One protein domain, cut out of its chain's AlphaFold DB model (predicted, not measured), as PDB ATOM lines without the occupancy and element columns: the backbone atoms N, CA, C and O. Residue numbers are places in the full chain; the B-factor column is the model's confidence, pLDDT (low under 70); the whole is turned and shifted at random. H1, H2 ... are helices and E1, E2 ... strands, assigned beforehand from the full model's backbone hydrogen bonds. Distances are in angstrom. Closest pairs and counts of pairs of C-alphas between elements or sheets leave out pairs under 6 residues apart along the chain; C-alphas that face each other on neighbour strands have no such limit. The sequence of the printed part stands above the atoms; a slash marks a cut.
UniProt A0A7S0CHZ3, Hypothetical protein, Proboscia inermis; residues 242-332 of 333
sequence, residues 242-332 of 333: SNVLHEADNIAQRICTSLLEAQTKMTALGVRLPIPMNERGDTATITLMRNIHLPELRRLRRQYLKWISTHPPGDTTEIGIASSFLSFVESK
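AT A GLANCE: This is residues 242 to 332 of the 333 residues of the protein "Hypothetical protein" of Proboscia inermis (UniProt A0A7S0CHZ3). The strand hairpin E1 E2 and the helix H3 lie next to each other across one side of the long helix H1, the hairpin by its later half and H3 by its earlier half. H2 runs back beside H1, and H3 crosses both helices. The printed part has 91 residues, with three named helices and two named strands in the order H1, E1, E2, H2, H3; the sheet has the order E1 - E2 and is antiparallel, and the class is mostly helix. The whole is compact, with a radius of gyration of the C-alphas of 12.5 A and spans of 39 by 28 by 17 A.

IN THESE COORDINATES: E1 is residues 272 to 276, 13.0 A from first to last C-alpha, and E2 is residues 283 to 287, 13.2 A. H1, the longest helix, is residues 242 to 264 and measures 33.6 A, from C-alpha 242 at (28.200, 19.751, 102.883) to C-alpha 264 at (12.298, 45.278, 87.837). H2 is residues 294 to 308, 20.9 A. H3 is residues 318 to 330, 18.3 A, and ends with C-alpha 330 at (6.723, 29.262, 94.087).

HOW THE PARTS SIT: E1 and E2 form a hairpin, antiparallel, with 146 degrees between their directions. N 273 and O 286 are 2.8 A apart, and N 284 and O 275 are 2.9 A apart, both within hydrogen-bond range. E1 has 9 pairs of C-alphas within 8 A of H1, the closest those of Ile 275 and Ser 258 at 6.3 A. E2 and H1 are apart. E2 has 4 such pairs with H3, the closest those of Ile 286 and Glu 330 at 7.0 A, while E1 and H3 are apart. H1 touches H3 with its residues 247 to 255 alone, the closest C-alphas being those of Ala 248 and Ile 321 at 6.2 A. They run the same way at a steep tilt of 57 degrees. H1 and H2 touch, with C-alphas Cys 256 and Leu 297 the closest at 6.3 A. They run opposite ways at a shallow tilt of 30 degrees. H2 and H3 only just touch, with 3 pairs of C-alphas within 8 A; the closest are those of Leu 300 and Val 329 at 6.8 A. Their tilt is steep, 63 degrees, and they run opposite ways. In H1, H2 and H3 every O i to N i+4 pair is within hydrogen-bond range.

THE WHOLE: The two C-alphas farthest apart are those of Ser 242 and Thr 267, at 39.4 A. The printed part, residues 242 to 332, has no cut. The four links are short, with 9 residues between H2 and H3. Mean pLDDT of the printed part is 86.0, and residues 242 to 243 are under 70.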
ATOM      1  N   SER A 242      27.599  18.429 102.657       57.56
ATOM      2  CA  SER A 242      28.200  19.751 102.883       57.56
ATOM      3  C   SER A 242      28.554  20.524 101.601       57.56
ATOM      4  O   SER A 242      28.346  21.733 101.563       57.56
ATOM      5  N   ASN A 243      29.075  19.861 100.562       68.62
ATOM      6  CA  ASN A 243      29.376  20.490  99.271       68.62
ATOM      7  C   ASN A 243      28.083  20.803  98.514       68.62
ATOM      8  O   ASN A 243      27.941  21.911  98.017       68.62
ATOM      9  N   VAL A 244      27.109  19.883  98.532       77.81
ATOM     10  CA  VAL A 244      25.776  20.106  97.942       77.81
ATOM     11  C   VAL A 244      25.073  21.289  98.606       77.81
ATOM     12  O   VAL A 244      24.458  22.096  97.924       77.81
ATOM     13  N   LEU A 245      25.187  21.441  99.929       84.69
ATOM     14  CA  LEU A 245      24.581  22.566 100.644       84.69
ATOM     15  C   LEU A 245      25.254  23.905 100.305       84.69
ATOM     16  O   LEU A 245      24.566  24.913 100.169       84.69
ATOM     17  N   HIS A 246      26.583  23.918 100.162       86.94
ATOM     18  CA  HIS A 246      27.331  25.108  99.751       86.94
ATOM     19  C   HIS A 246      27.026  25.496  98.296       86.94
ATOM     20  O   HIS A 246      26.764  26.660  98.000       86.94
ATOM     21  N   GLU A 247      27.005  24.517  97.394       86.19
ATOM     22  CA  GLU A 247      26.622  24.703  95.995       86.19
ATOM     23  C   GLU A 247      25.172  25.191  95.879       86.19
ATOM     24  O   GLU A 247      24.898  26.168  95.184       86.19
ATOM     25  N   ALA A 248      24.261  24.609  96.660       89.25
ATOM     26  CA  ALA A 248      22.879  25.055  96.731       89.25
ATOM     27  C   ALA A 248      22.721  26.472  97.288       89.25
ATOM     28  O   ALA A 248      21.853  27.200  96.807       89.25
ATOM     29  N   ASP A 249      23.542  26.903  98.251       93.12
ATOM     30  CA  ASP A 249      23.513  28.291  98.727       93.12
ATOM     31  C   ASP A 249      23.967  29.269  97.638       93.12
ATOM     32  O   ASP A 249      23.303  30.283  97.409       93.12
ATOM     33  N   ASN A 250      25.032  28.935  96.906       92.19
ATOM     34  CA  ASN A 250      25.521  29.759  95.799       92.19
ATOM     35  C   ASN A 250      24.487  29.869  94.669       92.19
ATOM     36  O   ASN A 250      24.188  30.975  94.208       92.19
ATOM     37  N   ILE A 251      23.882  28.748  94.267       91.19
ATOM     38  CA  ILE A 251      22.835  28.715  93.237       91.19
ATOM     39  C   ILE A 251      21.598  29.494  93.699       91.19
ATOM     40  O   ILE A 251      21.096  30.352  92.970       91.19
ATOM     41  N   ALA A 252      21.123  29.262  94.928       92.56
ATOM     42  CA  ALA A 252      19.963  29.964  95.471       92.56
ATOM     43  C   ALA A 252      20.210  31.475  95.592       92.56
ATOM     44  O   ALA A 252      19.313  32.277  95.316       92.56
ATOM     45  N   GLN A 253      21.424  31.886  95.969       93.69
ATOM     46  CA  GLN A 253      21.833  33.289  95.998       93.69
ATOM     47  C   GLN A 253      21.801  33.911  94.595       93.69
ATOM     48  O   GLN A 253      21.260  35.008  94.447       93.69
ATOM     49  N   ARG A 254      22.316  33.218  93.570       92.06
ATOM     50  CA  ARG A 254      22.274  33.687  92.174       92.06
ATOM     51  C   ARG A 254      20.836  33.853  91.684       92.06
ATOM     52  O   ARG A 254      20.484  34.915  91.178       92.06
ATOM     53  N   ILE A 255      19.980  32.863  91.938       91.94
ATOM     54  CA  ILE A 255      18.556  32.908  91.575       91.94
ATOM     55  C   ILE A 255      17.831  34.055  92.283       91.94
ATOM     56  O   ILE A 255      17.016  34.729  91.662       91.94
ATOM     57  N   CYS A 256      18.136  34.335  93.555       92.56
ATOM     58  CA  CYS A 256      17.561  35.485  94.261       92.56
ATOM     59  C   CYS A 256      17.906  36.815  93.573       92.56
ATOM     60  O   CYS A 256      17.041  37.684  93.466       92.56
ATOM     61  N   THR A 257      19.146  36.977  93.104       91.81
ATOM     62  CA  THR A 257      19.564  38.161  92.341       91.81
ATOM     63  C   THR A 257      18.807  38.245  91.016       91.81
ATOM     64  O   THR A 257      18.195  39.273  90.733       91.81
ATOM     65  N   SER A 258      18.744  37.147  90.259       90.44
ATOM     66  CA  SER A 258      18.020  37.101  88.983       90.44
ATOM     67  C   SER A 258      16.514  37.336  89.135       90.44
ATOM     68  O   SER A 258      15.915  37.988  88.288       90.44
ATOM     69  N   LEU A 259      15.891  36.870  90.223       89.62
ATOM     70  CA  LEU A 259      14.486  37.148  90.542       89.62
ATOM     71  C   LEU A 259      14.245  38.640  90.780       89.62
ATOM     72  O   LEU A 259      13.275  39.192  90.268       89.62
ATOM     73  N   LEU A 260      15.130  39.306  91.529       90.44
ATOM     74  CA  LEU A 260      15.028  40.748  91.763       90.44
ATOM     75  C   LEU A 260      15.205  41.540  90.464       90.44
ATOM     76  O   LEU A 260      14.444  42.471  90.216       90.44
ATOM     77  N   GLU A 261      16.161  41.150  89.621       89.81
ATOM     78  CA  GLU A 261      16.379  41.756  88.303       89.81
ATOM     79  C   GLU A 261      15.226  41.497  87.323       89.81
ATOM     80  O   GLU A 261      14.885  42.364  86.524       89.81
ATOM     81  N   ALA A 262      14.605  40.318  87.365       87.38
ATOM     82  CA  ALA A 262      13.437  40.017  86.546       87.38
ATOM     83  C   ALA A 262      12.211  40.819  87.010       87.38
ATOM     84  O   ALA A 262      11.436  41.301  86.184       87.38
ATOM     85  N   GLN A 263      12.067  41.028  88.321       87.38
ATOM     86  CA  GLN A 263      10.969  41.799  88.901       87.38
ATOM     87  C   GLN A 263      11.024  43.287  88.523       87.38
ATOM     88  O   GLN A 263       9.977  43.910  88.381       87.38
ATOM     89  N   THR A 264      12.206  43.878  88.312       86.00
ATOM     90  CA  THR A 264      12.298  45.278  87.837       86.00
ATOM     91  C   THR A 264      11.852  45.443  86.385       86.00
ATOM     92  O   THR A 264      11.427  46.527  85.997       86.00
ATOM     93  N   LYS A 265      11.917  44.370  85.590       82.69
ATOM     94  CA  LYS A 265      11.485  44.331  84.184       82.69
ATOM     95  C   LYS A 265      10.015  43.923  84.024       82.69
ATOM     96  O   LYS A 265       9.514  43.841  82.905       82.69
ATOM     97  N   MET A 266       9.329  43.637  85.128       78.06
ATOM     98  CA  MET A 266       7.960  43.145  85.145       78.06
ATOM     99  C   MET A 266       6.966  44.274  84.845       78.06
ATOM    100  O   MET A 266       6.945  45.296  85.525       78.06
ATOM    101  N   THR A 267       6.120  44.080  83.833       76.06
ATOM    102  CA  THR A 267       5.124  45.075  83.394       76.06
ATOM    103  C   THR A 267       3.768  44.931  84.087       76.06
ATOM    104  O   THR A 267       3.037  45.914  84.194       76.06
ATOM    105  N   ALA A 268       3.422  43.733  84.574       77.38
ATOM    106  CA  ALA A 268       2.172  43.446  85.283       77.38
ATOM    107  C   ALA A 268       2.310  42.227  86.217       77.38
ATOM    108  O   ALA A 268       3.123  41.342  85.958       77.38
ATOM    109  N   LEU A 269       1.494  42.171  87.280       79.00
ATOM    110  CA  LEU A 269       1.377  41.022  88.199       79.00
ATOM    111  C   LEU A 269       0.846  39.772  87.482       79.00
ATOM    112  O   LEU A 269      -0.006  39.876  86.603       79.00
ATOM    113  N   GLY A 270       1.352  38.589  87.849       75.81
ATOM    114  CA  GLY A 270       0.936  37.306  87.265       75.81
ATOM    115  C   GLY A 270       1.599  36.939  85.932       75.81
ATOM    116  O   GLY A 270       1.201  35.961  85.301       75.81
ATOM    117  N   VAL A 271       2.613  37.690  85.491       80.62
ATOM    118  CA  VAL A 271       3.397  37.373  84.284       80.62
ATOM    119  C   VAL A 271       4.419  36.271  84.582       80.62
ATOM    120  O   VAL A 271       5.026  36.241  85.655       80.62
ATOM    121  N   ARG A 272       4.628  35.367  83.615       82.75
ATOM    122  CA  ARG A 272       5.695  34.359  83.664       82.75
ATOM    123  C   ARG A 272       7.044  35.021  83.398       82.75
ATOM    124  O   ARG A 272       7.282  35.514  82.297       82.75
ATOM    125  N   LEU A 273       7.919  35.010  84.395       84.19
ATOM    126  CA  LEU A 273       9.254  35.590  84.318       84.19
ATOM    127  C   LEU A 273      10.288  34.499  84.017       84.19
ATOM    128  O   LEU A 273      10.345  33.522  84.767       84.19
ATOM    129  N   PRO A 274      11.106  34.641  82.961       87.25
ATOM    130  CA  PRO A 274      12.212  33.731  82.698       87.25
ATOM    131  C   PRO A 274      13.378  34.034  83.644       87.25
ATOM    132  O   PRO A 274      13.887  35.154  83.687       87.25
ATOM    133  N   ILE A 275      13.814  33.023  84.389       89.94
ATOM    134  CA  ILE A 275      14.932  33.081  85.326       89.94
ATOM    135  C   ILE A 275      16.037  32.147  84.826       89.94
ATOM    136  O   ILE A 275      15.778  30.953  84.655       89.94
ATOM    137  N   PRO A 276      17.258  32.651  84.587       87.25
ATOM    138  CA  PRO A 276      18.385  31.812  84.201       87.25
ATOM    139  C   PRO A 276      18.758  30.861  85.345       87.25
ATOM    140  O   PRO A 276      18.950  31.276  86.489       87.25
ATOM    141  N   MET A 277      18.855  29.572  85.029       83.31
ATOM    142  CA  MET A 277      19.191  28.503  85.970       83.31
ATOM    143  C   MET A 277      20.697  28.244  86.022       83.31
ATOM    144  O   MET A 277      21.212  27.841  87.063       83.31
ATOM    145  N   ASN A 278      21.405  28.519  84.926       83.25
ATOM    146  CA  ASN A 278      22.848  28.345  84.786       83.25
ATOM    147  C   ASN A 278      23.468  29.446  83.908       83.25
ATOM    148  O   ASN A 278      22.773  30.276  83.323       83.25
ATOM    149  N   GLU A 279      24.795  29.430  83.797       76.19
ATOM    150  CA  GLU A 279      25.554  30.366  82.953       76.19
ATOM    151  C   GLU A 279      25.439  30.060  81.451       76.19
ATOM    152  O   GLU A 279      25.783  30.893  80.618       76.19
ATOM    153  N   ARG A 280      24.922  28.876  81.090       76.81
ATOM    154  CA  ARG A 280      24.725  28.441  79.697       76.81
ATOM    155  C   ARG A 280      23.449  28.997  79.060       76.81
ATOM    156  O   ARG A 280      23.273  28.849  77.855       76.81
ATOM    157  N   GLY A 281      22.597  29.660  79.844       74.56
ATOM    158  CA  GLY A 281      21.385  30.319  79.359       74.56
ATOM    159  C   GLY A 281      20.115  29.475  79.443       74.56
ATOM    160  O   GLY A 281      19.095  29.880  78.884       74.56
ATOM    161  N   ASP A 282      20.129  28.343  80.150       83.62
ATOM    162  CA  ASP A 282      18.903  27.592  80.421       83.62
ATOM    163  C   ASP A 282      17.999  28.405  81.349       83.62
ATOM    164  O   ASP A 282      18.452  28.929  82.369       83.62
ATOM    165  N   THR A 283      16.719  28.536  81.005       87.94
ATOM    166  CA  THR A 283      15.769  29.367  81.757       87.94
ATOM    167  C   THR A 283      14.603  28.543  82.289       87.94
ATOM    168  O   THR A 283      14.045  27.702  81.588       87.94
ATOM    169  N   ALA A 284      14.204  28.820  83.530       86.62
ATOM    170  CA  ALA A 284      12.941  28.366  84.105       86.62
ATOM    171  C   ALA A 284      11.984  29.543  84.243       86.62
ATOM    172  O   ALA A 284      12.393  30.666  84.524       86.62
ATOM    173  N   THR A 285      10.692  29.289  84.073       87.00
ATOM    174  CA  THR A 285       9.667  30.317  84.254       87.00
ATOM    175  C   THR A 285       9.060  30.241  85.644       87.00
ATOM    176  O   THR A 285       8.647  29.160  86.055       87.00
ATOM    177  N   ILE A 286       8.922  31.381  86.316       85.88
ATOM    178  CA  ILE A 286       8.186  31.513  87.582       85.88
ATOM    179  C   ILE A 286       7.070  32.549  87.436       85.88
ATOM    180  O   ILE A 286       7.232  33.534  86.714       85.88
ATOM    181  N   THR A 287       5.941  32.346  88.115       85.50
ATOM    182  CA  THR A 287       4.826  33.304  88.092       85.50
ATOM    183  C   THR A 287       4.723  34.027  89.433       85.50
ATOM    184  O   THR A 287       4.463  33.404  90.457       85.50
ATOM    185  N   LEU A 288       4.906  35.351  89.439       82.00
ATOM    186  CA  LEU A 288       4.831  36.162  90.659       82.00
ATOM    187  C   LEU A 288       3.480  36.883  90.757       82.00
ATOM    188  O   LEU A 288       3.164  37.737  89.928       82.00
ATOM    189  N   MET A 289       2.693  36.576  91.792       83.12
ATOM    190  CA  MET A 289       1.412  37.256  92.070       83.12
ATOM    191  C   MET A 289       1.577  38.549  92.879       83.12
ATOM    192  O   MET A 289       0.661  39.362  92.964       83.12
ATOM    193  N   ARG A 290       2.756  38.747  93.470       85.25
ATOM    194  CA  ARG A 290       3.131  39.915  94.267       85.25
ATOM    195  C   ARG A 290       4.627  40.169  94.144       85.25
ATOM    196  O   ARG A 290       5.385  39.251  93.836       85.25
ATOM    197  N   ASN A 291       5.048  41.387  94.467       83.12
ATOM    198  CA  ASN A 291       6.467  41.706  94.555       83.12
ATOM    199  C   ASN A 291       7.084  41.058  95.799       83.12
ATOM    200  O   ASN A 291       6.516  41.103  96.892       83.12
ATOM    201  N   ILE A 292       8.276  40.499  95.625       87.81
ATOM    202  CA  ILE A 292       9.099  39.931  96.684       87.81
ATOM    203  C   ILE A 292      10.252  40.891  96.948       87.81
ATOM    204  O   ILE A 292      10.911  41.387  96.028       87.81
ATOM    205  N   HIS A 293      10.516  41.158  98.220       88.81
ATOM    206  CA  HIS A 293      11.625  42.012  98.631       88.81
ATOM    207  C   HIS A 293      12.833  41.184  99.083       88.81
ATOM    208  O   HIS A 293      12.710  40.054  99.557       88.81
ATOM    209  N   LEU A 294      14.027  41.774  98.999       86.38
ATOM    210  CA  LEU A 294      15.291  41.122  99.355       86.38
ATOM    211  C   LEU A 294      15.299  40.450 100.752       86.38
ATOM    212  O   LEU A 294      15.833  39.343 100.864       86.38
ATOM    213  N   PRO A 295      14.718  41.034 101.824       90.31
ATOM    214  CA  PRO A 295      14.661  40.368 103.129       90.31
ATOM    215  C   PRO A 295      13.854  39.065 103.114       90.31
ATOM    216  O   PRO A 295      14.217  38.104 103.796       90.31
ATOM    217  N   GLU A 296      12.783  39.023 102.321       91.88
ATOM    218  CA  GLU A 296      11.923  37.855 102.170       91.88
ATOM    219  C   GLU A 296      12.625  36.754 101.373       91.88
ATOM    220  O   GLU A 296      12.698  35.623 101.851       91.88
ATOM    221  N   LEU A 297      13.269  37.088 100.248       91.38
ATOM    222  CA  LEU A 297      14.095  36.137  99.489       91.38
ATOM    223  C   LEU A 297      15.225  35.551 100.342       91.38
ATOM    224  O   LEU A 297      15.449  34.343 100.345       91.38
ATOM    225  N   ARG A 298      15.895  36.377 101.156       91.12
ATOM    226  CA  ARG A 298      16.915  35.899 102.106       91.12
ATOM    227  C   ARG A 298      16.337  34.923 103.130       91.12
ATOM    228  O   ARG A 298      17.026  33.985 103.534       91.12
ATOM    229  N   ARG A 299      15.098  35.141 103.580       94.06
ATOM    230  CA  ARG A 299      14.401  34.224 104.489       94.06
ATOM    231  C   ARG A 299      14.041  32.918 103.780       94.06
ATOM    232  O   ARG A 299      14.330  31.868 104.349       94.06
ATOM    233  N   LEU A 300      13.479  32.980 102.574       93.38
ATOM    234  CA  LEU A 300      13.136  31.808 101.763       93.38
ATOM    235  C   LEU A 300      14.375  30.968 101.438       93.38
ATOM    236  O   LEU A 300      14.340  29.759 101.637       93.38
ATOM    237  N   ARG A 301      15.505  31.595 101.081       94.44
ATOM    238  CA  ARG A 301      16.798  30.915 100.895       94.44
ATOM    239  C   ARG A 301      17.227  30.140 102.139       94.44
ATOM    240  O   ARG A 301      17.504  28.951 102.060       94.44
ATOM    241  N   ARG A 302      17.224  30.773 103.319       93.00
ATOM    242  CA  ARG A 302      17.576  30.080 104.577       93.00
ATOM    243  C   ARG A 302      16.621  28.928 104.900       93.00
ATOM    244  O   ARG A 302      17.059  27.899 105.405       93.00
ATOM    245  N   GLN A 303      15.325  29.103 104.635       93.25
ATOM    246  CA  GLN A 303      14.328  28.046 104.821       93.25
ATOM    247  C   GLN A 303      14.558  26.881 103.859       93.25
ATOM    248  O   GLN A 303      14.496  25.737 104.296       93.25
ATOM    249  N   TYR A 304      14.878  27.171 102.600       93.50
ATOM    250  CA  TYR A 304      15.229  26.176 101.598       93.50
ATOM    251  C   TYR A 304      16.474  25.383 101.999       93.50
ATOM    252  O   TYR A 304      16.412  24.163 102.045       93.50
ATOM    253  N   LEU A 305      17.563  26.051 102.400       91.69
ATOM    254  CA  LEU A 305      18.793  25.381 102.848       91.69
ATOM    255  C   LEU A 305      18.552  24.454 104.048       91.69
ATOM    256  O   LEU A 305      19.063  23.337 104.096       91.69
ATOM    257  N   LYS A 306      17.724  24.891 105.004       90.25
ATOM    258  CA  LYS A 306      17.292  24.049 106.128       90.25
ATOM    259  C   LYS A 306      16.397  22.888 105.680       90.25
ATOM    260  O   LYS A 306      16.383  21.840 106.315       90.25
ATOM    261  N   TRP A 307      15.605  23.079 104.632       87.94
ATOM    262  CA  TRP A 307      14.742  22.036 104.099       87.94
ATOM    263  C   TRP A 307      15.565  20.970 103.369       87.94
ATOM    264  O   TRP A 307      15.460  19.796 103.718       87.94
ATOM    265  N   ILE A 308      16.480  21.363 102.477       88.25
ATOM    266  CA  ILE A 308      17.320  20.413 101.734       88.25
ATOM    267  C   ILE A 308      18.333  19.670 102.605       88.25
ATOM    268  O   ILE A 308      18.743  18.570 102.250       88.25
ATOM    269  N   SER A 309      18.691  20.208 103.778       83.25
ATOM    270  CA  SER A 309      19.523  19.472 104.736       83.25
ATOM    271  C   SER A 309      18.822  18.238 105.317       83.25
ATOM    272  O   SER A 309      19.489  17.331 105.809       83.25
ATOM    273  N   THR A 310      17.489  18.189 105.245       81.81
ATOM    274  CA  THR A 310      16.667  17.033 105.649       81.81
ATOM    275  C   THR A 310      16.020  16.318 104.461       81.81
ATOM    276  O   THR A 310      15.616  15.168 104.599       81.81
ATOM    277  N   HIS A 311      15.950  16.974 103.298       80.69
ATOM    278  CA  HIS A 311      15.338  16.473 102.065       80.69
ATOM    279  C   HIS A 311      16.233  16.814 100.863       80.69
ATOM    280  O   HIS A 311      15.957  17.783 100.152       80.69
ATOM    281  N   PRO A 312      17.328  16.068 100.641       78.75
ATOM    282  CA  PRO A 312      18.254  16.364  99.557       78.75
ATOM    283  C   PRO A 312      17.534  16.371  98.198       78.75
ATOM    284  O   PRO A 312      16.685  15.503  97.964       78.75
ATOM    285  N   PRO A 313      17.848  17.319  97.298       75.56
ATOM    286  CA  PRO A 313      17.277  17.320  95.959       75.56
ATOM    287  C   PRO A 313      17.690  16.035  95.230       75.56
ATOM    288  O   PRO A 313      18.845  15.621  95.294       75.56
ATOM    289  N   GLY A 314      16.734  15.389  94.553       73.94
ATOM    290  CA  GLY A 314      16.984  14.134  93.832       73.94
ATOM    291  C   GLY A 314      17.960  14.290  92.663       73.94
ATOM    292  O   GLY A 314      18.632  13.331  92.293       73.94
ATOM    293  N   ASP A 315      18.063  15.504  92.124       79.56
ATOM    294  CA  ASP A 315      19.064  15.907  91.147       79.56
ATOM    295  C   ASP A 315      19.990  16.953  91.786       79.56
ATOM    296  O   ASP A 315      19.566  18.065  92.109       79.56
ATOM    297  N   THR A 316      21.248  16.566  92.005       81.50
ATOM    298  CA  THR A 316      22.291  17.415  92.598       81.50
ATOM    299  C   THR A 316      23.049  18.237  91.559       81.50
ATOM    300  O   THR A 316      24.048  18.860  91.902       81.50
ATOM    301  N   THR A 317      22.638  18.218  90.290       85.88
ATOM    302  CA  THR A 317      23.199  19.122  89.284       85.88
ATOM    303  C   THR A 317      22.763  20.562  89.545       85.88
ATOM    304  O   THR A 317      21.752  20.827  90.199       85.88
ATOM    305  N   GLU A 318      23.500  21.513  88.971       85.75
ATOM    306  CA  GLU A 318      23.187  22.941  89.045       85.75
ATOM    307  C   GLU A 318      21.730  23.247  88.644       85.75
ATOM    308  O   GLU A 318      21.036  24.010  89.318       85.75
ATOM    309  N   ILE A 319      21.235  22.591  87.586       86.69
ATOM    310  CA  ILE A 319      19.869  22.755  87.070       86.69
ATOM    311  C   ILE A 319      18.846  22.128  88.023       86.69
ATOM    312  O   ILE A 319      17.818  22.747  88.312       86.69
ATOM    313  N   GLY A 320      19.122  20.927  88.539       85.88
ATOM    314  CA  GLY A 320      18.250  20.240  89.491       85.88
ATOM    315  C   GLY A 320      18.043  21.038  90.775       85.88
ATOM    316  O   GLY A 320      16.906  21.252  91.214       85.88
ATOM    317  N   ILE A 321      19.131  21.573  91.330       90.19
ATOM    318  CA  ILE A 321      19.107  22.428  92.520       90.19
ATOM    319  C   ILE A 321      18.368  23.740  92.229       90.19
ATOM    320  O   ILE A 321      17.499  24.145  93.006       90.19
ATOM    321  N   ALA A 322      18.652  24.385  91.094       90.31
ATOM    322  CA  ALA A 322      17.968  25.607  90.679       90.31
ATOM    323  C   ALA A 322      16.450  25.406  90.538       90.31
ATOM    324  O   ALA A 322      15.662  26.216  91.033       90.31
ATOM    325  N   SER A 323      16.039  24.301  89.912       89.69
ATOM    326  CA  SER A 323      14.632  23.932  89.726       89.69
ATOM    327  C   SER A 323      13.943  23.674  91.063       89.69
ATOM    328  O   SER A 323      12.870  24.214  91.341       89.69
ATOM    329  N   SER A 324      14.609  22.917  91.939       90.56
ATOM    330  CA  SER A 324      14.141  22.638  93.294       90.56
ATOM    331  C   SER A 324      13.930  23.924  94.101       90.56
ATOM    332  O   SER A 324      12.891  24.077  94.747       90.56
ATOM    333  N   PHE A 325      14.869  24.875  94.039       92.56
ATOM    334  CA  PHE A 325      14.738  26.151  94.740       92.56
ATOM    335  C   PHE A 325      13.607  27.018  94.178       92.56
ATOM    336  O   PHE A 325      12.827  27.569  94.953       92.56
ATOM    337  N   LEU A 326      13.476  27.123  92.853       91.12
ATOM    338  CA  LEU A 326      12.399  27.894  92.222       91.12
ATOM    339  C   LEU A 326      11.018  27.324  92.555       91.12
ATOM    340  O   LEU A 326      10.130  28.084  92.937       91.12
ATOM    341  N   SER A 327      10.859  26.000  92.507       88.94
ATOM    342  CA  SER A 327       9.624  25.328  92.927       88.94
ATOM    343  C   SER A 327       9.331  25.552  94.417       88.94
ATOM    344  O   SER A 327       8.190  25.815  94.802       88.94
ATOM    345  N   PHE A 328      10.363  25.533  95.271       91.38
ATOM    346  CA  PHE A 328      10.215  25.861  96.688       91.38
ATOM    347  C   PHE A 328       9.735  27.302  96.891       91.38
ATOM    348  O   PHE A 328       8.823  27.530  97.683       91.38
ATOM    349  N   VAL A 329      10.323  28.267  96.181       90.12
ATOM    350  CA  VAL A 329       9.908  29.673  96.226       90.12
ATOM    351  C   VAL A 329       8.461  29.812  95.757       90.12
ATOM    352  O   VAL A 329       7.661  30.372  96.496       90.12
ATOM    353  N   GLU A 330       8.094  29.232  94.614       87.19
ATOM    354  CA  GLU A 330       6.723  29.262  94.087       87.19
ATOM    355  C   GLU A 330       5.704  28.671  95.075       87.19
ATOM    356  O   GLU A 330       4.639  29.244  95.275       87.19
ATOM    357  N   SER A 331       6.058  27.605  95.804       87.50
ATOM    358  CA  SER A 331       5.186  27.017  96.837       87.50
ATOM    359  C   SER A 331       4.939  27.910  98.067       87.50
ATOM    360  O   SER A 331       4.090  27.593  98.904       87.50
ATOM    361  N   LYS A 332       5.730  28.979  98.242       84.25
ATOM    362  CA  LYS A 332       5.677  29.900  99.392       84.25
ATOM    363  C   LYS A 332       5.182  31.300  99.026       84.25
ATOM    364  O   LYS A 332       5.117  32.150  99.921       84.25
TER     365      LYS A 332